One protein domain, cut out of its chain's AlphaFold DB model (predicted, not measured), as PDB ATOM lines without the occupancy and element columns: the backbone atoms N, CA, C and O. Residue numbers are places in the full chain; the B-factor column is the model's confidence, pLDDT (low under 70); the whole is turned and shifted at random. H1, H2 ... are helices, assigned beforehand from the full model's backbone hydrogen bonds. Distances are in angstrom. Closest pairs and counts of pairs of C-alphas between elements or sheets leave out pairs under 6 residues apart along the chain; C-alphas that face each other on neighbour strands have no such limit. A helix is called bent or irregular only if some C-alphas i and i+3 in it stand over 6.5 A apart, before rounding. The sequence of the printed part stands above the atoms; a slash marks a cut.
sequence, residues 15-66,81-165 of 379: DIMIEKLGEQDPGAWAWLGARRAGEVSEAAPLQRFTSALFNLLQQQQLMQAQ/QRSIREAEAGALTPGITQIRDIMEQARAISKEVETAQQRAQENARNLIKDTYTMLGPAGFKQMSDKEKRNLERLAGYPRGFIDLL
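Overview. This is residues 15 to 66 and 81 to 165 of the 379 residues of an uncharacterized protein of candidate division CPR3 bacterium (UniProt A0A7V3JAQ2). One very long bent helix, H4, makes the length of a rod-like model, and past residue 135, where H4b stops, the backbone folds back through short H5 into H6, which packs on H4b to make a small head. Along another part of H4b runs H3, loosely side by side with it and opposite ways, with the short helices H1 and H2 on the side of H3 away from H4b; the first arm, H4a, sticks out free. The printed part has 137 residues with six named helices in the order H1 to H6 and no named strand, and its class is all helix. It is extended, with a radius of gyration of the C-alphas of 23.1 A and spans of 79 by 26 by 22 A.

Along the chain. H1, residues 15 to 24, begins at C-alpha 15 (-8.407, -14.881, 85.355) and is 14.7 A long. H2 is residues 26 to 36, 16.0 A. H3, residues 44 to 66, is 33.5 A long and ends at the cut, at C-alpha 66 (-3.584, -18.618, 61.260). H4, residues 81 to 135, was assigned as one helix by its hydrogen bonds but is bent: C-alphas 91 and 94 are 7.0 A apart. Its arms are H4a, residues 81 to 91, 15.6 A, and H4b, residues 94 to 135, 61.6 A, ending at C-alpha 135 (-18.359, 40.971, 85.250). H5 is residues 138 to 141, 5.1 A, and H6 is residues 145 to 155, 15.2 A.

Arrangement. H1 and H2 only just touch, with 3 pairs of C-alphas within 8 A, and only at the corner; their closest C-alphas, of Gly 22 and Trp 29, are 6.3 A apart. H2 and H3 also only just touch, with 3 pairs; H3 does so with residues 45 to 49 alone, and the closest C-alphas, of Ala 28 and Phe 49, are 6.8 A apart. H1 and H3 are near each other. H3 and H4b are close but not clearly touching, at a shallow tilt of 20 degrees, opposite ways; their closest C-alphas, of Thr 50 and Ala 106, are 7.5 A apart. H4a and H4b stand at a steep tilt of 44 degrees. H6 touches H4b at residues 120 to 128 alone, at a steep tilt of 54 degrees, opposite ways, the closest C-alphas being those of Gln 121 and Ala 155, 4.5 A. H5 touches H4b only at the corner, Gly 139 to Thr 131, 6.1 A between these closest C-alphas. H3 and H6 are apart. Every O i to N i+4 pair is within hydrogen-bond range in H1, H2, H3, H4a, H4b and H6; H5 is too short for one.

Size, cuts and confidence. The C-alphas farthest apart, of Gln 81 and Ala 138, are 79.8 A apart. Residues 67 to 80 are not printed, and C-alphas 66 and 81 are 16.3 A apart across this cut. Of the links printed whole, that from H2 to H3 is short and the others are tight. Mean pLDDT of the printed part is 77.0; 43 residues are under 70, among them residues 15 to 48.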
ATOM      1  N   ASP A  15      -9.555 -15.381  84.594       52.62
ATOM      2  CA  ASP A  15      -8.407 -14.881  85.355       52.62
ATOM      3  C   ASP A  15      -7.120 -14.843  84.515       52.62
ATOM      4  O   ASP A  15      -6.369 -13.874  84.589       52.62
ATOM      5  N   ILE A  16      -6.935 -15.804  83.602       58.88
ATOM      6  CA  ILE A  16      -5.776 -15.858  82.694       58.88
ATOM      7  C   ILE A  16      -5.842 -14.734  81.647       58.88
ATOM      8  O   ILE A  16      -4.813 -14.203  81.228       58.88
ATOM      9  N   MET A  17      -7.045 -14.334  81.216       53.31
ATOM     10  CA  MET A  17      -7.196 -13.185  80.311       53.31
ATOM     11  C   MET A  17      -6.886 -11.860  81.019       53.31
ATOM     12  O   MET A  17      -6.272 -10.984  80.417       53.31
ATOM     13  N   ILE A  18      -7.284 -11.722  82.288       56.19
ATOM     14  CA  ILE A  18      -7.047 -10.514  83.093       56.19
ATOM     15  C   ILE A  18      -5.554 -10.348  83.413       56.19
ATOM     16  O   ILE A  18      -5.034  -9.236  83.330       56.19
ATOM     17  N   GLU A  19      -4.851 -11.442  83.711       61.78
ATOM     18  CA  GLU A  19      -3.403 -11.437  83.955       61.78
ATOM     19  C   GLU A  19      -2.618 -11.019  82.698       61.78
ATOM     20  O   GLU A  19      -1.813 -10.088  82.750       61.78
ATOM     21  N   LYS A  20      -2.952 -11.583  81.528       62.62
ATOM     22  CA  LYS A  20      -2.306 -11.227  80.248       62.62
ATOM     23  C   LYS A  20      -2.576  -9.796  79.780       62.62
ATOM     24  O   LYS A  20      -1.706  -9.181  79.169       62.62
ATOM     25  N   LEU A  21      -3.757  -9.248  80.074       55.44
ATOM     26  CA  LEU A  21      -4.057  -7.826  79.845       55.44
ATOM     27  C   LEU A  21      -3.152  -6.916  80.687       55.44
ATOM     28  O   LEU A  21      -2.801  -5.824  80.249       55.44
ATOM     29  N   GLY A  22      -2.736  -7.383  81.866       61.12
ATOM     30  CA  GLY A  22      -1.818  -6.658  82.733       61.12
ATOM     31  C   GLY A  22      -0.378  -6.610  82.285       61.12
ATOM     32  O   GLY A  22       0.277  -5.583  82.441       61.12
ATOM     33  N   GLU A  23       0.096  -7.715  81.724       69.56
ATOM     34  CA  GLU A  23       1.447  -7.806  81.177       69.56
ATOM     35  C   GLU A  23       1.616  -6.924  79.932       69.56
ATOM     36  O   GLU A  23       2.696  -6.381  79.708       69.56
ATOM     37  N   GLN A  24       0.556  -6.754  79.134       64.44
ATOM     38  CA  GLN A  24       0.601  -5.946  77.913       64.44
ATOM     39  C   GLN A  24       0.421  -4.442  78.155       64.44
ATOM     40  O   GLN A  24       1.012  -3.647  77.425       64.44
ATOM     41  N   ASP A  25      -0.365  -4.038  79.159       62.75
ATOM     42  CA  ASP A  25      -0.541  -2.627  79.516       62.75
ATOM     43  C   ASP A  25      -0.625  -2.430  81.044       62.75
ATOM     44  O   ASP A  25      -1.715  -2.405  81.631       62.75
ATOM     45  N   PRO A  26       0.525  -2.224  81.716       67.50
ATOM     46  CA  PRO A  26       0.583  -1.948  83.152       67.50
ATOM     47  C   PRO A  26      -0.250  -0.722  83.575       67.50
ATOM     48  O   PRO A  26      -0.685  -0.627  84.727       67.50
ATOM     49  N   GLY A  27      -0.514   0.212  82.650       63.00
ATOM     50  CA  GLY A  27      -1.336   1.396  82.890       63.00
ATOM     51  C   GLY A  27      -2.812   1.073  83.148       63.00
ATOM     52  O   GLY A  27      -3.473   1.782  83.911       63.00
ATOM     53  N   ALA A  28      -3.325  -0.030  82.594       59.34
ATOM     54  CA  ALA A  28      -4.696  -0.479  82.826       59.34
ATOM     55  C   ALA A  28      -4.924  -0.950  84.280       59.34
ATOM     56  O   ALA A  28      -5.995  -0.708  84.848       59.34
ATOM     57  N   TRP A  29      -3.908  -1.546  84.924       64.00
ATOM     58  CA  TRP A  29      -3.957  -1.932  86.345       64.00
ATOM     59  C   TRP A  29      -3.898  -0.741  87.283       64.00
ATOM     60  O   TRP A  29      -4.674  -0.678  88.240       64.00
ATOM     61  N   ALA A  30      -3.020   0.221  86.989       58.56
ATOM     62  CA  ALA A  30      -2.956   1.469  87.738       58.56
ATOM     63  C   ALA A  30      -4.321   2.180  87.727       58.56
ATOM     64  O   ALA A  30      -4.764   2.682  88.757       58.56
ATOM     65  N   TRP A  31      -5.045   2.133  86.603       61.69
ATOM     66  CA  TRP A  31      -6.393   2.689  86.494       61.69
ATOM     67  C   TRP A  31      -7.463   1.897  87.265       61.69
ATOM     68  O   TRP A  31      -8.253   2.500  87.990       61.69
ATOM     69  N   LEU A  32      -7.500   0.561  87.165       58.22
ATOM     70  CA  LEU A  32      -8.442  -0.268  87.940       58.22
ATOM     71  C   LEU A  32      -8.227  -0.117  89.456       58.22
ATOM     72  O   LEU A  32      -9.199  -0.058  90.215       58.22
ATOM     73  N   GLY A  33      -6.966   0.000  89.887       65.38
ATOM     74  CA  GLY A  33      -6.589   0.317  91.264       65.38
ATOM     75  C   GLY A  33      -7.038   1.718  91.683       65.38
ATOM     76  O   GLY A  33      -7.718   1.865  92.698       65.38
ATOM     77  N   ALA A  34      -6.760   2.735  90.862       56.72
ATOM     78  CA  ALA A  34      -7.142   4.121  91.137       56.72
ATOM     79  C   ALA A  34      -8.670   4.347  91.110       56.72
ATOM     80  O   ALA A  34      -9.190   5.192  91.839       56.72
ATOM     81  N   ARG A  35      -9.426   3.543  90.345       55.50
ATOM     82  CA  ARG A  35     -10.899   3.545  90.357       55.50
ATOM     83  C   ARG A  35     -11.474   2.906  91.623       55.50
ATOM     84  O   ARG A  35     -12.475   3.403  92.130       55.50
ATOM     85  N   ARG A  36     -10.842   1.854  92.167       59.88
ATOM     86  CA  ARG A  36     -11.183   1.335  93.510       59.88
ATOM     87  C   ARG A  36     -10.863   2.341  94.618       59.88
ATOM     88  O   ARG A  36     -11.561   2.339  95.624       59.88
ATOM     89  N   ALA A  37      -9.857   3.193  94.421       60.12
ATOM     90  CA  ALA A  37      -9.481   4.255  95.354       60.12
ATOM     91  C   ALA A  37     -10.317   5.547  95.218       60.12
ATOM     92  O   ALA A  37     -10.224   6.420  96.072       60.12
ATOM     93  N   GLY A  38     -11.154   5.676  94.178       49.72
ATOM     94  CA  GLY A  38     -11.992   6.862  93.954       49.72
ATOM     95  C   GLY A  38     -11.249   8.095  93.413       49.72
ATOM     96  O   GLY A  38     -11.797   9.191  93.452       49.72
ATOM     97  N   GLU A  39     -10.027   7.940  92.891       51.03
ATOM     98  CA  GLU A  39      -9.101   9.063  92.648       51.03
ATOM     99  C   GLU A  39      -9.032   9.590  91.203       51.03
ATOM    100  O   GLU A  39      -8.223  10.472  90.925       51.03
ATOM    101  N   VAL A  40      -9.855   9.121  90.252       45.88
ATOM    102  CA  VAL A  40      -9.693   9.545  88.842       45.88
ATOM    103  C   VAL A  40     -10.994   9.975  88.171       45.88
ATOM    104  O   VAL A  40     -11.911   9.182  87.968       45.88
ATOM    105  N   SER A  41     -11.016  11.242  87.750       50.66
ATOM    106  CA  SER A  41     -11.999  11.860  86.858       50.66
ATOM    107  C   SER A  41     -11.291  12.281  85.564       50.66
ATOM    108  O   SER A  41     -10.975  13.452  85.389       50.66
ATOM    109  N   GLU A  42     -10.981  11.338  84.666       53.94
ATOM    110  CA  GLU A  42     -10.501  11.666  83.314       53.94
ATOM    111  C   GLU A  42     -11.016  10.663  82.268       53.94
ATOM    112  O   GLU A  42     -11.034   9.454  82.498       53.94
ATOM    113  N   ALA A  43     -11.436  11.178  81.108       52.75
ATOM    114  CA  ALA A  43     -11.958  10.417  79.967       52.75
ATOM    115  C   ALA A  43     -10.854   9.741  79.118       52.75
ATOM    116  O   ALA A  43     -11.108   8.746  78.438       52.75
ATOM    117  N   ALA A  44      -9.611  10.229  79.198       56.00
ATOM    118  CA  ALA A  44      -8.451   9.687  78.481       56.00
ATOM    119  C   ALA A  44      -8.143   8.191  78.761       56.00
ATOM    120  O   ALA A  44      -7.863   7.459  77.809       56.00
ATOM    121  N   PRO A  45      -8.203   7.681  80.009       60.69
ATOM    122  CA  PRO A  45      -7.950   6.263  80.281       60.69
ATOM    123  C   PRO A  45      -9.016   5.313  79.712       60.69
ATOM    124  O   PRO A  45      -8.685   4.186  79.356       60.69
ATOM    125  N   LEU A  46     -10.266   5.764  79.549       60.41
ATOM    126  CA  LEU A  46     -11.331   4.962  78.933       60.41
ATOM    127  C   LEU A  46     -11.070   4.728  77.439       60.41
ATOM    128  O   LEU A  46     -11.191   3.596  76.980       60.41
ATOM    129  N   GLN A  47     -10.631   5.756  76.705       63.69
ATOM    130  CA  GLN A  47     -10.248   5.625  75.291       63.69
ATOM    131  C   GLN A  47      -9.023   4.727  75.087       63.69
ATOM    132  O   GLN A  47      -8.961   3.966  74.120       63.69
ATOM    133  N   ARG A  48      -8.040   4.790  75.995       69.19
ATOM    134  CA  ARG A  48      -6.875   3.890  75.962       69.19
ATOM    135  C   ARG A  48      -7.284   2.446  76.218       69.19
ATOM    136  O   ARG A  48      -6.883   1.569  75.462       69.19
ATOM    137  N   PHE A  49      -8.140   2.215  77.212       71.62
ATOM    138  CA  PHE A  49      -8.660   0.886  77.520       71.62
ATOM    139  C   PHE A  49      -9.464   0.289  76.357       71.62
ATOM    140  O   PHE A  49      -9.230  -0.857  75.982       71.62
ATOM    141  N   THR A  50     -10.375   1.051  75.738       66.38
ATOM    142  CA  THR A  50     -11.169   0.550  74.601       66.38
ATOM    143  C   THR A  50     -10.299   0.251  73.383       66.38
ATOM    144  O   THR A  50     -10.525  -0.747  72.700       66.38
ATOM    145  N   SER A  51      -9.263   1.061  73.150       68.56
ATOM    146  CA  SER A  51      -8.296   0.868  72.066       68.56
ATOM    147  C   SER A  51      -7.397  -0.356  72.308       68.56
ATOM    148  O   SER A  51      -7.181  -1.151  71.395       68.56
ATOM    149  N   ALA A  52      -6.921  -0.559  73.542       72.88
ATOM    150  CA  ALA A  52      -6.162  -1.748  73.938       72.88
ATOM    151  C   ALA A  52      -7.004  -3.027  73.799       72.88
ATOM    152  O   ALA A  52      -6.547  -4.009  73.214       72.88
ATOM    153  N   LEU A  53      -8.263  -2.990  74.255       72.75
ATOM    154  CA  LEU A  53      -9.210  -4.095  74.104       72.75
ATOM    155  C   LEU A  53      -9.442  -4.437  72.623       72.75
ATOM    156  O   LEU A  53      -9.440  -5.610  72.252       72.75
ATOM    157  N   PHE A  54      -9.607  -3.422  71.770       71.31
ATOM    158  CA  PHE A  54      -9.801  -3.607  70.332       71.31
ATOM    159  C   PHE A  54      -8.589  -4.273  69.665       71.31
ATOM    160  O   PHE A  54      -8.752  -5.251  68.934       71.31
ATOM    161  N   ASN A  55      -7.377  -3.800  69.967       74.25
ATOM    162  CA  ASN A  55      -6.139  -4.361  69.422       74.25
ATOM    163  C   ASN A  55      -5.927  -5.818  69.852       74.25
ATOM    164  O   ASN A  55      -5.588  -6.664  69.024       74.25
ATOM    165  N   LEU A  56      -6.176  -6.128  71.129       77.88
ATOM    166  CA  LEU A  56      -6.084  -7.493  71.652       77.88
ATOM    167  C   LEU A  56      -7.054  -8.432  70.925       77.88
ATOM    168  O   LEU A  56      -6.695  -9.543  70.529       77.88
ATOM    169  N   LEU A  57      -8.281  -7.967  70.712       71.38
ATOM    170  CA  LEU A  57      -9.321  -8.745  70.060       71.38
ATOM    171  C   LEU A  57      -9.007  -8.981  68.572       71.38
ATOM    172  O   LEU A  57      -9.173 -10.096  68.071       71.38
ATOM    173  N   GLN A  58      -8.455  -7.979  67.883       75.81
ATOM    174  CA  GLN A  58      -7.955  -8.120  66.514       75.81
ATOM    175  C   GLN A  58      -6.786  -9.119  66.432       75.81
ATOM    176  O   GLN A  58      -6.747  -9.964  65.536       75.81
ATOM    177  N   GLN A  59      -5.860  -9.081  67.395       79.50
ATOM    178  CA  GLN A  59      -4.746 -10.027  67.470       79.50
ATOM    179  C   GLN A  59      -5.235 -11.469  67.671       79.50
ATOM    180  O   GLN A  59      -4.721 -12.398  67.045       79.50
ATOM    181  N   GLN A  60      -6.266 -11.667  68.495       77.69
ATOM    182  CA  GLN A  60      -6.859 -12.983  68.717       77.69
ATOM    183  C   GLN A  60      -7.516 -13.540  67.443       77.69
ATOM    184  O   GLN A  60      -7.346 -14.724  67.142       77.69
ATOM    185  N   GLN A  61      -8.190 -12.693  66.654       74.19
ATOM    186  CA  GLN A  61      -8.744 -13.085  65.351       74.19
ATOM    187  C   GLN A  61      -7.652 -13.504  64.362       74.19
ATOM    188  O   GLN A  61      -7.795 -14.523  63.689       74.19
ATOM    189  N   LEU A  62      -6.534 -12.771  64.310       74.06
ATOM    190  CA  LEU A  62      -5.395 -13.128  63.458       74.06
ATOM    191  C   LEU A  62      -4.790 -14.480  63.854       74.06
ATOM    192  O   LEU A  62      -4.513 -15.303  62.983       74.06
ATOM    193  N   MET A  63      -4.647 -14.753  65.155       76.12
ATOM    194  CA  MET A  63      -4.162 -16.055  65.624       76.12
ATOM    195  C   MET A  63      -5.126 -17.199  65.287       76.12
ATOM    196  O   MET A  63      -4.680 -18.291  64.938       76.12
ATOM    197  N   GLN A  64      -6.440 -16.980  65.373       74.06
ATOM    198  CA  GLN A  64      -7.420 -17.996  64.976       74.06
ATOM    199  C   GLN A  64      -7.413 -18.235  63.462       74.06
ATOM    200  O   GLN A  64      -7.399 -19.386  63.033       74.06
ATOM    201  N   ALA A  65      -7.325 -17.178  62.651       67.69
ATOM    202  CA  ALA A  65      -7.207 -17.297  61.198       67.69
ATOM    203  C   ALA A  65      -5.941 -18.069  60.784       67.69
ATOM    204  O   ALA A  65      -5.996 -18.905  59.885       67.69
ATOM    205  N   GLN A  66      -4.819 -17.857  61.482       74.06
ATOM    206  CA  GLN A  66      -3.584 -18.618  61.260       74.06
ATOM    207  C   GLN A  66      -3.729 -20.105  61.606       74.06
ATOM    208  O   GLN A  66      -3.208 -20.943  60.877       74.06
ATOM    209  N   GLN A  81     -11.402 -33.131  54.834       73.19
ATOM    210  CA  GLN A  81     -10.931 -31.754  54.992       73.19
ATOM    211  C   GLN A  81     -12.076 -30.731  54.911       73.19
ATOM    212  O   GLN A  81     -12.042 -29.737  55.632       73.19
ATOM    213  N   ARG A  82     -13.090 -30.950  54.058       74.06
ATOM    214  CA  ARG A  82     -14.264 -30.064  53.990       74.06
ATOM    215  C   ARG A  82     -15.150 -30.192  55.225       74.06
ATOM    216  O   ARG A  82     -15.491 -29.168  55.800       74.06
ATOM    217  N   SER A  83     -15.455 -31.412  55.674       72.44
ATOM    218  CA  SER A  83     -16.318 -31.610  56.846       72.44
ATOM    219  C   SER A  83     -15.700 -31.069  58.136       72.44
ATOM    220  O   SER A  83     -16.416 -30.529  58.972       72.44
ATOM    221  N   ILE A  84     -14.373 -31.180  58.298       70.69
ATOM    222  CA  ILE A  84     -13.658 -30.599  59.445       70.69
ATOM    223  C   ILE A  84     -13.743 -29.070  59.395       70.69
ATOM    224  O   ILE A  84     -14.143 -28.463  60.382       70.69
ATOM    225  N   ARG A  85     -13.487 -28.448  58.235       72.50
ATOM    226  CA  ARG A  85     -13.611 -26.986  58.085       72.50
ATOM    227  C   ARG A  85     -15.042 -26.487  58.304       72.50
ATOM    228  O   ARG A  85     -15.224 -25.433  58.900       72.50
ATOM    229  N   GLU A  86     -16.052 -27.221  57.842       73.62
ATOM    230  CA  GLU A  86     -17.466 -26.868  58.039       73.62
ATOM    231  C   GLU A  86     -17.900 -27.020  59.507       73.62
ATOM    232  O   GLU A  86     -18.586 -26.142  60.036       73.62
ATOM    233  N   ALA A  87     -17.452 -28.072  60.202       68.81
ATOM    234  CA  ALA A  87     -17.706 -28.258  61.632       68.81
ATOM    235  C   ALA A  87     -16.988 -27.202  62.495       68.81
ATOM    236  O   ALA A  87     -17.582 -26.654  63.426       68.81
ATOM    237  N   GLU A  88     -15.739 -26.863  62.159       67.75
ATOM    238  CA  GLU A  88     -14.973 -25.799  62.822       67.75
ATOM    239  C   GLU A  88     -15.593 -24.414  62.580       67.75
ATOM    240  O   GLU A  88     -15.709 -23.620  63.516       67.75
ATOM    241  N   ALA A  89     -16.080 -24.132  61.367       65.19
ATOM    242  CA  ALA A  89     -16.799 -22.894  61.065       65.19
ATOM    243  C   ALA A  89     -18.116 -22.775  61.861       65.19
ATOM    244  O   ALA A  89     -18.432 -21.705  62.391       65.19
ATOM    245  N   GLY A  90     -18.862 -23.875  62.011       70.00
ATOM    246  CA  GLY A  90     -20.083 -23.914  62.820       70.00
ATOM    247  C   GLY A  90     -19.828 -23.660  64.311       70.00
ATOM    248  O   GLY A  90     -20.551 -22.883  64.935       70.00
ATOM    249  N   ALA A  91     -18.758 -24.236  64.870       67.06
ATOM    250  CA  ALA A  91     -18.389 -24.068  66.279       67.06
ATOM    251  C   ALA A  91     -17.928 -22.639  66.631       67.06
ATOM    252  O   ALA A  91     -18.113 -22.191  67.762       67.06
ATOM    253  N   LEU A  92     -17.362 -21.901  65.670       64.12
ATOM    254  CA  LEU A  92     -16.880 -20.528  65.871       64.12
ATOM    255  C   LEU A  92     -17.982 -19.462  65.746       64.12
ATOM    256  O   LEU A  92     -17.813 -18.339  66.223       64.12
ATOM    257  N   THR A  93     -19.127 -19.801  65.147       70.31
ATOM    258  CA  THR A  93     -20.198 -18.836  64.850       70.31
ATOM    259  C   THR A  93     -20.788 -18.165  66.108       70.31
ATOM    260  O   THR A  93     -20.905 -16.937  66.107       70.31
ATOM    261  N   PRO A  94     -21.094 -18.878  67.217       71.25
ATOM    262  CA  PRO A  94     -21.610 -18.245  68.437       71.25
ATOM    263  C   PRO A  94     -20.623 -17.250  69.068       71.25
ATOM    264  O   PRO A  94     -21.028 -16.180  69.524       71.25
ATOM    265  N   GLY A  95     -19.322 -17.566  69.042       68.19
ATOM    266  CA  GLY A  95     -18.274 -16.691  69.574       68.19
ATOM    267  C   GLY A  95     -18.114 -15.401  68.766       68.19
ATOM    268  O   GLY A  95     -17.961 -14.325  69.340       68.19
ATOM    269  N   ILE A  96     -18.222 -15.485  67.434       70.56
ATOM    270  CA  ILE A  96     -18.164 -14.313  66.546       70.56
ATOM    271  C   ILE A  96     -19.349 -13.369  66.797       70.56
ATOM    272  O   ILE A  96     -19.162 -12.150  66.807       70.56
ATOM    273  N   THR A  97     -20.552 -13.904  67.032       73.94
ATOM    274  CA  THR A  97     -21.739 -13.088  67.339       73.94
ATOM    275  C   THR A  97     -21.588 -12.364  68.676       73.94
ATOM    276  O   THR A  97     -21.752 -11.149  68.723       73.94
ATOM    277  N   GLN A  98     -21.162 -13.058  69.738       73.44
ATOM    278  CA  GLN A  98     -20.963 -12.431  71.051       73.44
ATOM    279  C   GLN A  98     -19.909 -11.311  71.009       73.44
ATOM    280  O   GLN A  98     -20.077 -10.259  71.622       73.44
ATOM    281  N   ILE A  99     -18.830 -11.511  70.248       70.06
ATOM    282  CA  ILE A  99     -17.794 -10.496  70.035       70.06
ATOM    283  C   ILE A  99     -18.349  -9.275  69.286       70.06
ATOM    284  O   ILE A  99     -18.011  -8.140  69.627       70.06
ATOM    285  N   ARG A 100     -19.207  -9.484  68.279       75.50
ATOM    286  CA  ARG A 100     -19.862  -8.394  67.543       75.50
ATOM    287  C   ARG A 100     -20.728  -7.542  68.469       75.50
ATOM    288  O   ARG A 100     -20.586  -6.322  68.438       75.50
ATOM    289  N   ASP A 101     -21.536  -8.172  69.315       79.19
ATOM    290  CA  ASP A 101     -22.431  -7.470  70.241       79.19
ATOM    291  C   ASP A 101     -21.639  -6.648  71.270       79.19
ATOM    292  O   ASP A 101     -21.968  -5.492  71.541       79.19
ATOM    293  N   ILE A 102     -20.533  -7.198  71.791       74.94
ATOM    294  CA  ILE A 102     -19.625  -6.473  72.694       74.94
ATOM    295  C   ILE A 102     -19.006  -5.260  71.987       74.94
ATOM    296  O   ILE A 102     -18.924  -4.179  72.573       74.94
ATOM    297  N   MET A 103     -18.587  -5.403  70.725       71.38
ATOM    298  CA  MET A 103     -18.052  -4.279  69.951       71.38
ATOM    299  C   MET A 103     -19.108  -3.204  69.682       71.38
ATOM    300  O   MET A 103     -18.789  -2.016  69.713       71.38
ATOM    301  N   GLU A 104     -20.355  -3.591  69.423       81.44
ATOM    302  CA  GLU A 104     -21.449  -2.646  69.203       81.44
ATOM    303  C   GLU A 104     -21.798  -1.875  70.485       81.44
ATOM    304  O   GLU A 104     -21.887  -0.646  70.453       81.44
ATOM    305  N   GLN A 105     -21.859  -2.559  71.631       79.06
ATOM    306  CA  GLN A 105     -22.019  -1.913  72.939       79.06
ATOM    307  C   GLN A 105     -20.854  -0.969  73.257       79.06
ATOM    308  O   GLN A 105     -21.075   0.163  73.690       79.06
ATOM    309  N   ALA A 106     -19.612  -1.383  72.992       71.81
ATOM    310  CA  ALA A 106     -18.441  -0.534  73.196       71.81
ATOM    311  C   ALA A 106     -18.482   0.727  72.313       71.81
ATOM    312  O   ALA A 106     -18.145   1.815  72.782       71.81
ATOM    313  N   ARG A 107     -18.947   0.612  71.060       77.19
ATOM    314  CA  ARG A 107     -19.156   1.764  70.165       77.19
ATOM    315  C   ARG A 107     -20.243   2.704  70.684       77.19
ATOM    316  O   ARG A 107     -20.048   3.917  70.638       77.19
ATOM    317  N   ALA A 108     -21.353   2.170  71.195       80.69
ATOM    318  CA  ALA A 108     -22.422   2.976  71.783       80.69
ATOM    319  C   ALA A 108     -21.922   3.768  73.006       80.69
ATOM    320  O   ALA A 108     -22.100   4.983  73.060       80.69
ATOM    321  N   ILE A 109     -21.197   3.109  73.917       76.75
ATOM    322  CA  ILE A 109     -20.595   3.753  75.096       76.75
ATOM    323  C   ILE A 109     -19.580   4.822  74.677       76.75
ATOM    324  O   ILE A 109     -19.585   5.918  75.230       76.75
ATOM    325  N   SER A 110     -18.732   4.544  73.679       74.12
ATOM    326  CA  SER A 110     -17.774   5.534  73.163       74.12
ATOM    327  C   SER A 110     -18.486   6.791  72.662       74.12
ATOM    328  O   SER A 110     -18.093   7.903  73.011       74.12
ATOM    329  N   LYS A 111     -19.576   6.618  71.905       82.94
ATOM    330  CA  LYS A 111     -20.375   7.732  71.389       82.94
ATOM    331  C   LYS A 111     -21.027   8.538  72.516       82.94
ATOM    332  O   LYS A 111     -21.020   9.764  72.471       82.94
ATOM    333  N   GLU A 112     -21.560   7.882  73.545       81.88
ATOM    334  CA  GLU A 112     -22.127   8.577  74.707       81.88
ATOM    335  C   GLU A 112     -21.068   9.381  75.467       81.88
ATOM    336  O   GLU A 112     -21.295  10.553  75.775       81.88
ATOM    337  N   VAL A 113     -19.888   8.800  75.701       77.50
ATOM    338  CA  VAL A 113     -18.763   9.485  76.358       77.50
ATOM    339  C   VAL A 113     -18.320  10.709  75.554       77.50
ATOM    340  O   VAL A 113     -18.133  11.779  76.134       77.50
ATOM    341  N   GLU A 114     -18.223  10.594  74.228       79.62
ATOM    342  CA  GLU A 114     -17.914  11.725  73.347       79.62
ATOM    343  C   GLU A 114     -18.963  12.839  73.462       79.62
ATOM    344  O   GLU A 114     -18.605  14.005  73.637       79.62
ATOM    345  N   THR A 115     -20.257  12.501  73.443       89.44
ATOM    346  CA  THR A 115     -21.323  13.508  73.588       89.44
ATOM    347  C   THR A 115     -21.329  14.166  74.969       89.44
ATOM    348  O   THR A 115     -21.572  15.368  75.079       89.44
ATOM    349  N   ALA A 116     -21.025  13.416  76.032       82.69
ATOM    350  CA  ALA A 116     -20.922  13.954  77.384       82.69
ATOM    351  C   ALA A 116     -19.726  14.909  77.515       82.69
ATOM    352  O   ALA A 116     -19.859  15.986  78.100       82.69
ATOM    353  N   GLN A 117     -18.583  14.556  76.919       87.88
ATOM    354  CA  GLN A 117     -17.398  15.409  76.881       87.88
ATOM    355  C   GLN A 117     -17.654  16.700  76.087       87.88
ATOM    356  O   GLN A 117     -17.286  17.776  76.553       87.88
ATOM    357  N   GLN A 118     -18.340  16.616  74.942       91.44
ATOM    358  CA  GLN A 118     -18.733  17.790  74.154       91.44
ATOM    359  C   GLN A 118     -19.655  18.731  74.942       91.44
ATOM    360  O   GLN A 118     -19.400  19.933  74.986       91.44
ATOM    361  N   ARG A 119     -20.672  18.197  75.633       91.19
ATOM    362  CA  ARG A 119     -21.567  19.004  76.485       91.19
ATOM    363  C   ARG A 119     -20.824  19.667  77.642       91.19
ATOM    364  O   ARG A 119     -21.061  20.835  77.933       91.19
ATOM    365  N   ALA A 120     -19.918  18.945  78.303       88.69
ATOM    366  CA  ALA A 120     -19.099  19.510  79.374       88.69
ATOM    367  C   ALA A 120     -18.217  20.661  78.862       88.69
ATOM    368  O   ALA A 120     -18.104  21.695  79.522       88.69
ATOM    369  N   GLN A 121     -17.648  20.503  77.664       94.06
ATOM    370  CA  GLN A 121     -16.849  21.534  77.017       94.06
ATOM    371  C   GLN A 121     -17.674  22.769  76.646       94.06
ATOM    372  O   GLN A 121     -17.249  23.894  76.906       94.06
ATOM    373  N   GLU A 122     -18.864  22.579  76.078       94.38
ATOM    374  CA  GLU A 122     -19.774  23.671  75.728       94.38
ATOM    375  C   GLU A 122     -20.252  24.440  76.967       94.38
ATOM    376  O   GLU A 122     -20.185  25.668  76.996       94.38
ATOM    377  N   ASN A 123     -20.625  23.730  78.035       93.50
ATOM    378  CA  ASN A 123     -21.021  24.347  79.301       93.50
ATOM    379  C   ASN A 123     -19.895  25.197  79.906       93.50
ATOM    380  O   ASN A 123     -20.144  26.306  80.375       93.50
ATOM    381  N   ALA A 124     -18.650  24.711  79.866       94.50
ATOM    382  CA  ALA A 124     -17.499  25.472  80.344       94.50
ATOM    383  C   ALA A 124     -17.247  26.734  79.500       94.50
ATOM    384  O   ALA A 124     -16.963  27.796  80.054       94.50
ATOM    385  N   ARG A 125     -17.402  26.653  78.170       95.75
ATOM    386  CA  ARG A 125     -17.296  27.820  77.274       95.75
ATOM    387  C   ARG A 125     -18.370  28.864  77.563       95.75
ATOM    388  O   ARG A 125     -18.047  30.046  77.650       95.75
ATOM    389  N   ASN A 126     -19.614  28.431  77.743       94.19
ATOM    390  CA  ASN A 126     -20.728  29.325  78.055       94.19
ATOM    391  C   ASN A 126     -20.526  30.009  79.410       94.19
ATOM    392  O   ASN A 126     -20.654  31.223  79.493       94.19
ATOM    393  N   LEU A 127     -20.078  29.275  80.432       94.50
ATOM    394  CA  LEU A 127     -19.774  29.860  81.739       94.50
ATOM    395  C   LEU A 127     -18.683  30.942  81.662       94.50
ATOM    396  O   LEU A 127     -18.837  32.005  82.264       94.50
ATOM    397  N   ILE A 128     -17.596  30.696  80.918       94.25
ATOM    398  CA  ILE A 128     -16.538  31.698  80.705       94.25
ATOM    399  C   ILE A 128     -17.114  32.929  79.993       94.25
ATOM    400  O   ILE A 128     -16.872  34.057  80.420       94.25
ATOM    401  N   LYS A 129     -17.904  32.721  78.934       93.38
ATOM    402  CA  LYS A 129     -18.535  33.804  78.174       93.38
ATOM    403  C   LYS A 129     -19.462  34.648  79.050       93.38
ATOM    404  O   LYS A 129     -19.306  35.864  79.078       93.38
ATOM    405  N   ASP A 130     -20.368  34.017  79.788       91.50
ATOM    406  CA  ASP A 130     -21.360  34.702  80.618       91.50
ATOM    407  C   ASP A 130     -20.692  35.467  81.764       91.50
ATOM    408  O   ASP A 130     -21.005  36.634  81.997       91.50
ATOM    409  N   THR A 131     -19.695  34.857  82.418       90.62
ATOM    410  CA  THR A 131     -18.903  35.519  83.470       90.62
ATOM    411  C   THR A 131     -18.191  36.754  82.918       90.62
ATOM    412  O   THR A 131     -18.245  37.822  83.527       90.62
ATOM    413  N   TYR A 132     -17.568  36.637  81.740       90.94
ATOM    414  CA  TYR A 132     -16.905  37.760  81.083       90.94
ATOM    415  C   TYR A 132     -17.898  38.855  80.660       90.94
ATOM    416  O   TYR A 132     -17.620  40.035  80.845       90.94
ATOM    417  N   THR A 133     -19.069  38.501  80.128       85.75
ATOM    418  CA  THR A 133     -20.091  39.483  79.732       85.75
ATOM    419  C   THR A 133     -20.684  40.224  80.932       85.75
ATOM    420  O   THR A 133     -20.919  41.425  80.837       85.75
ATOM    421  N   MET A 134     -20.914  39.544  82.059       82.88
ATOM    422  CA  MET A 134     -21.527  40.161  83.242       82.88
ATOM    423  C   MET A 134     -20.538  40.964  84.090       82.88
ATOM    424  O   MET A 134     -20.895  42.012  84.619       82.88
ATOM    425  N   LEU A 135     -19.313  40.459  84.259       85.81
ATOM    426  CA  LEU A 135     -18.359  40.971  85.250       85.81
ATOM    427  C   LEU A 135     -17.024  41.419  84.638       85.81
ATOM    428  O   LEU A 135     -16.139  41.884  85.361       85.81
ATOM    429  N   GLY A 136     -16.836  41.254  83.328       87.81
ATOM    430  CA  GLY A 136     -15.549  41.467  82.671       87.81
ATOM    431  C   GLY A 136     -14.437  40.557  83.222       87.81
ATOM    432  O   GLY A 136     -14.701  39.564  83.908       87.81
ATOM    433  N   PRO A 137     -13.159  40.911  82.989       89.06
ATOM    434  CA  PRO A 137     -12.007  40.221  83.571       89.06
ATOM    435  C   PRO A 137     -12.015  40.209  85.105       89.06
ATOM    436  O   PRO A 137     -11.453  39.309  85.729       89.06
ATOM    437  N   ALA A 138     -12.670  41.192  85.735       87.44
ATOM    438  CA  ALA A 138     -12.778  41.277  87.186       87.44
ATOM    439  C   ALA A 138     -13.542  40.089  87.791       87.44
ATOM    440  O   ALA A 138     -13.187  39.649  88.885       87.44
ATOM    441  N   GLY A 139     -14.506  39.508  87.062       89.38
ATOM    442  CA  GLY A 139     -15.230  38.307  87.493       89.38
ATOM    443  C   GLY A 139     -14.324  37.102  87.751       89.38
ATOM    444  O   GLY A 139     -14.595  36.295  88.636       89.38
ATOM    445  N   PHE A 140     -13.193  37.016  87.047       94.25
ATOM    446  CA  PHE A 140     -12.222  35.936  87.224       94.25
ATOM    447  C   PHE A 140     -11.155  36.244  88.276       94.25
ATOM    448  O   PHE A 140     -10.446  35.331  88.692       94.25
ATOM    449  N   LYS A 141     -11.027  37.493  88.752       91.56
ATOM    450  CA  LYS A 141     -10.039  37.852  89.791       91.56
ATOM    451  C   LYS A 141     -10.331  37.189  91.138       91.56
ATOM    452  O   LYS A 141      -9.416  37.020  91.934       91.56
ATOM    453  N   GLN A 142     -11.587  36.814  91.382       91.38
ATOM    454  CA  GLN A 142     -11.997  36.106  92.598       91.38
ATOM    455  C   GLN A 142     -11.791  34.586  92.508       91.38
ATOM    456  O   GLN A 142     -11.826  33.912  93.533       91.38
ATOM    457  N   MET A 143     -11.561  34.044  91.305       95.06
ATOM    458  CA  MET A 143     -11.277  32.622  91.114       95.06
ATOM    459  C   MET A 143      -9.799  32.339  91.371       95.06
ATOM    460  O   MET A 143      -8.919  33.061  90.898       95.06
ATOM    461  N   SER A 144      -9.517  31.242  92.066       96.69
ATOM    462  CA  SER A 144      -8.154  30.741  92.207       96.69
ATOM    463  C   SER A 144      -7.587  30.299  90.852       96.69
ATOM    464  O   SER A 144      -8.312  29.829  89.971       96.69
ATOM    465  N   ASP A 145      -6.261  30.335  90.691       95.88
ATOM    466  CA  ASP A 145      -5.610  29.864  89.460       95.88
ATOM    467  C   ASP A 145      -5.952  28.405  89.125       95.88
ATOM    468  O   ASP A 145      -5.924  27.992  87.967       95.88
ATOM    469  N   LYS A 146      -6.241  27.585  90.144       96.19
ATOM    470  CA  LYS A 146      -6.642  26.189  89.951       96.19
ATOM    471  C   LYS A 146      -8.015  26.096  89.283       96.19
ATOM    472  O   LYS A 146      -8.177  25.277  88.382       96.19
ATOM    473  N   GLU A 147      -8.967  26.928  89.693       96.12
ATOM    474  CA  GLU A 147     -10.312  26.979  89.110       96.12
ATOM    475  C   GLU A 147     -10.270  27.496  87.676       96.12
ATOM    476  O   GLU A 147     -10.816  26.841  86.788       96.12
ATOM    477  N   LYS A 148      -9.526  28.583  87.427       96.06
ATOM    478  CA  LYS A 148      -9.302  29.109  86.071       96.06
ATOM    479  C   LYS A 148      -8.728  28.040  85.147       96.06
ATOM    480  O   LYS A 148      -9.304  27.748  84.104       96.06
ATOM    481  N   ARG A 149      -7.645  27.375  85.572       95.81
ATOM    482  CA  ARG A 149      -7.013  26.297  84.795       95.81
ATOM    483  C   ARG A 149      -7.960  25.127  84.535       95.81
ATOM    484  O   ARG A 149      -7.906  24.529  83.464       95.81
ATOM    485  N   ASN A 150      -8.815  24.775  85.497       95.25
ATOM    486  CA  ASN A 150      -9.789  23.706  85.296       95.25
ATOM    487  C   ASN A 150     -10.870  24.108  84.283       95.25
ATOM    488  O   ASN A 150     -11.220  23.295  83.431       95.25
ATOM    489  N   LEU A 151     -11.349  25.354  84.332       95.25
ATOM    490  CA  LEU A 151     -12.301  25.893  83.359       95.25
ATOM    491  C   LEU A 151     -11.704  25.965  81.951       95.25
ATOM    492  O   LEU A 151     -12.342  25.508  81.007       95.25
ATOM    493  N   GLU A 152     -10.470  26.452  81.807       95.56
ATOM    494  CA  GLU A 152      -9.745  26.474  80.528       95.56
ATOM    495  C   GLU A 152      -9.603  25.066  79.945       95.56
ATOM    496  O   GLU A 152      -9.926  24.837  78.778       95.56
ATOM    497  N   ARG A 153      -9.198  24.099  80.780       95.56
ATOM    498  CA  ARG A 153      -9.060  22.695  80.382       95.56
ATOM    499  C   ARG A 153     -10.391  22.097  79.933       95.56
ATOM    500  O   ARG A 153     -10.429  21.446  78.893       95.56
ATOM    501  N   LEU A 154     -11.466  22.316  80.692       93.75
ATOM    502  CA  LEU A 154     -12.799  21.819  80.345       93.75
ATOM    503  C   LEU A 154     -13.313  22.453  79.050       93.75
ATOM    504  O   LEU A 154     -13.832  21.743  78.197       93.75
ATOM    505  N   ALA A 155     -13.112  23.757  78.861       95.19
ATOM    506  CA  ALA A 155     -13.523  24.485  77.662       95.19
ATOM    507  C   ALA A 155     -12.655  24.177  76.421       95.19
ATOM    508  O   ALA A 155     -13.052  24.467  75.282       95.19
ATOM    509  N   GLY A 156     -11.492  23.548  76.613       93.94
ATOM    510  CA  GLY A 156     -10.501  23.291  75.570       93.94
ATOM    511  C   GLY A 156      -9.789  24.559  75.096       93.94
ATOM    512  O   GLY A 156      -9.480  24.672  73.911       93.94
ATOM    513  N   TYR A 157      -9.571  25.517  75.997       95.94
ATOM    514  CA  TYR A 157      -8.768  26.715  75.754       95.94
ATOM    515  C   TYR A 157      -7.306  26.502  76.185       95.94
ATOM    516  O   TYR A 157      -7.033  25.667  77.053       95.94
ATOM    517  N   PRO A 158      -6.344  27.234  75.588       96.19
ATOM    518  CA  PRO A 158      -4.959  27.199  76.042       96.19
ATOM    519  C   PRO A 158      -4.833  27.753  77.469       96.19
ATOM    520  O   PRO A 158      -5.635  28.575  77.911       96.19
ATOM    521  N   ARG A 159      -3.795  27.313  78.187       95.88
ATOM    522  CA  ARG A 159      -3.510  27.780  79.549       95.88
ATOM    523  C   ARG A 159      -3.270  29.293  79.565       95.88
ATOM    524  O   ARG A 159      -2.437  29.776  78.802       95.88
ATOM    525  N   GLY A 160      -3.935  29.998  80.480       94.44
ATOM    526  CA  GLY A 160      -3.843  31.454  80.626       94.44
ATOM    527  C   GLY A 160      -4.754  32.236  79.678       94.44
ATOM    528  O   GLY A 160      -4.673  33.458  79.640       94.44
ATOM    529  N   PHE A 161      -5.624  31.562  78.918       96.56
ATOM    530  CA  PHE A 161      -6.626  32.215  78.078       96.56
ATOM    531  C   PHE A 161      -7.491  33.206  78.866       96.56
ATOM    532  O   PHE A 161      -7.722  34.310  78.382       96.56
ATOM    533  N   ILE A 162      -7.935  32.844  80.076       94.56
ATOM    534  CA  ILE A 162      -8.791  33.705  80.909       94.56
ATOM    535  C   ILE A 162      -8.049  34.982  81.322       94.56
ATOM    536  O   ILE A 162      -8.639  36.059  81.325       94.56
ATOM    537  N   ASP A 163      -6.757  34.875  81.630       93.81
ATOM    538  CA  ASP A 163      -5.928  36.020  82.028       93.81
ATOM    539  C   ASP A 163      -5.542  36.914  80.832       93.81
ATOM    540  O   ASP A 163      -5.149  38.063  81.021       93.81
ATOM    541  N   LEU A 164      -5.669  36.397  79.604       94.19
ATOM    542  CA  LEU A 164      -5.444  37.117  78.347       94.19
ATOM    543  C   LEU A 164      -6.728  37.691  77.734       94.19
ATOM    544  O   LEU A 164      -6.668  38.289  76.656       94.19
ATOM    545  N   LEU A 165      -7.888  37.505  78.374       91.50
ATOM    546  CA  LEU A 165      -9.118  38.128  77.902       91.50
ATOM    547  C   LEU A 165      -8.933  39.653  77.911       91.50
ATOM    548  O   LEU A 165      -8.501  40.202  78.929       91.50
TER     549      LEU A 165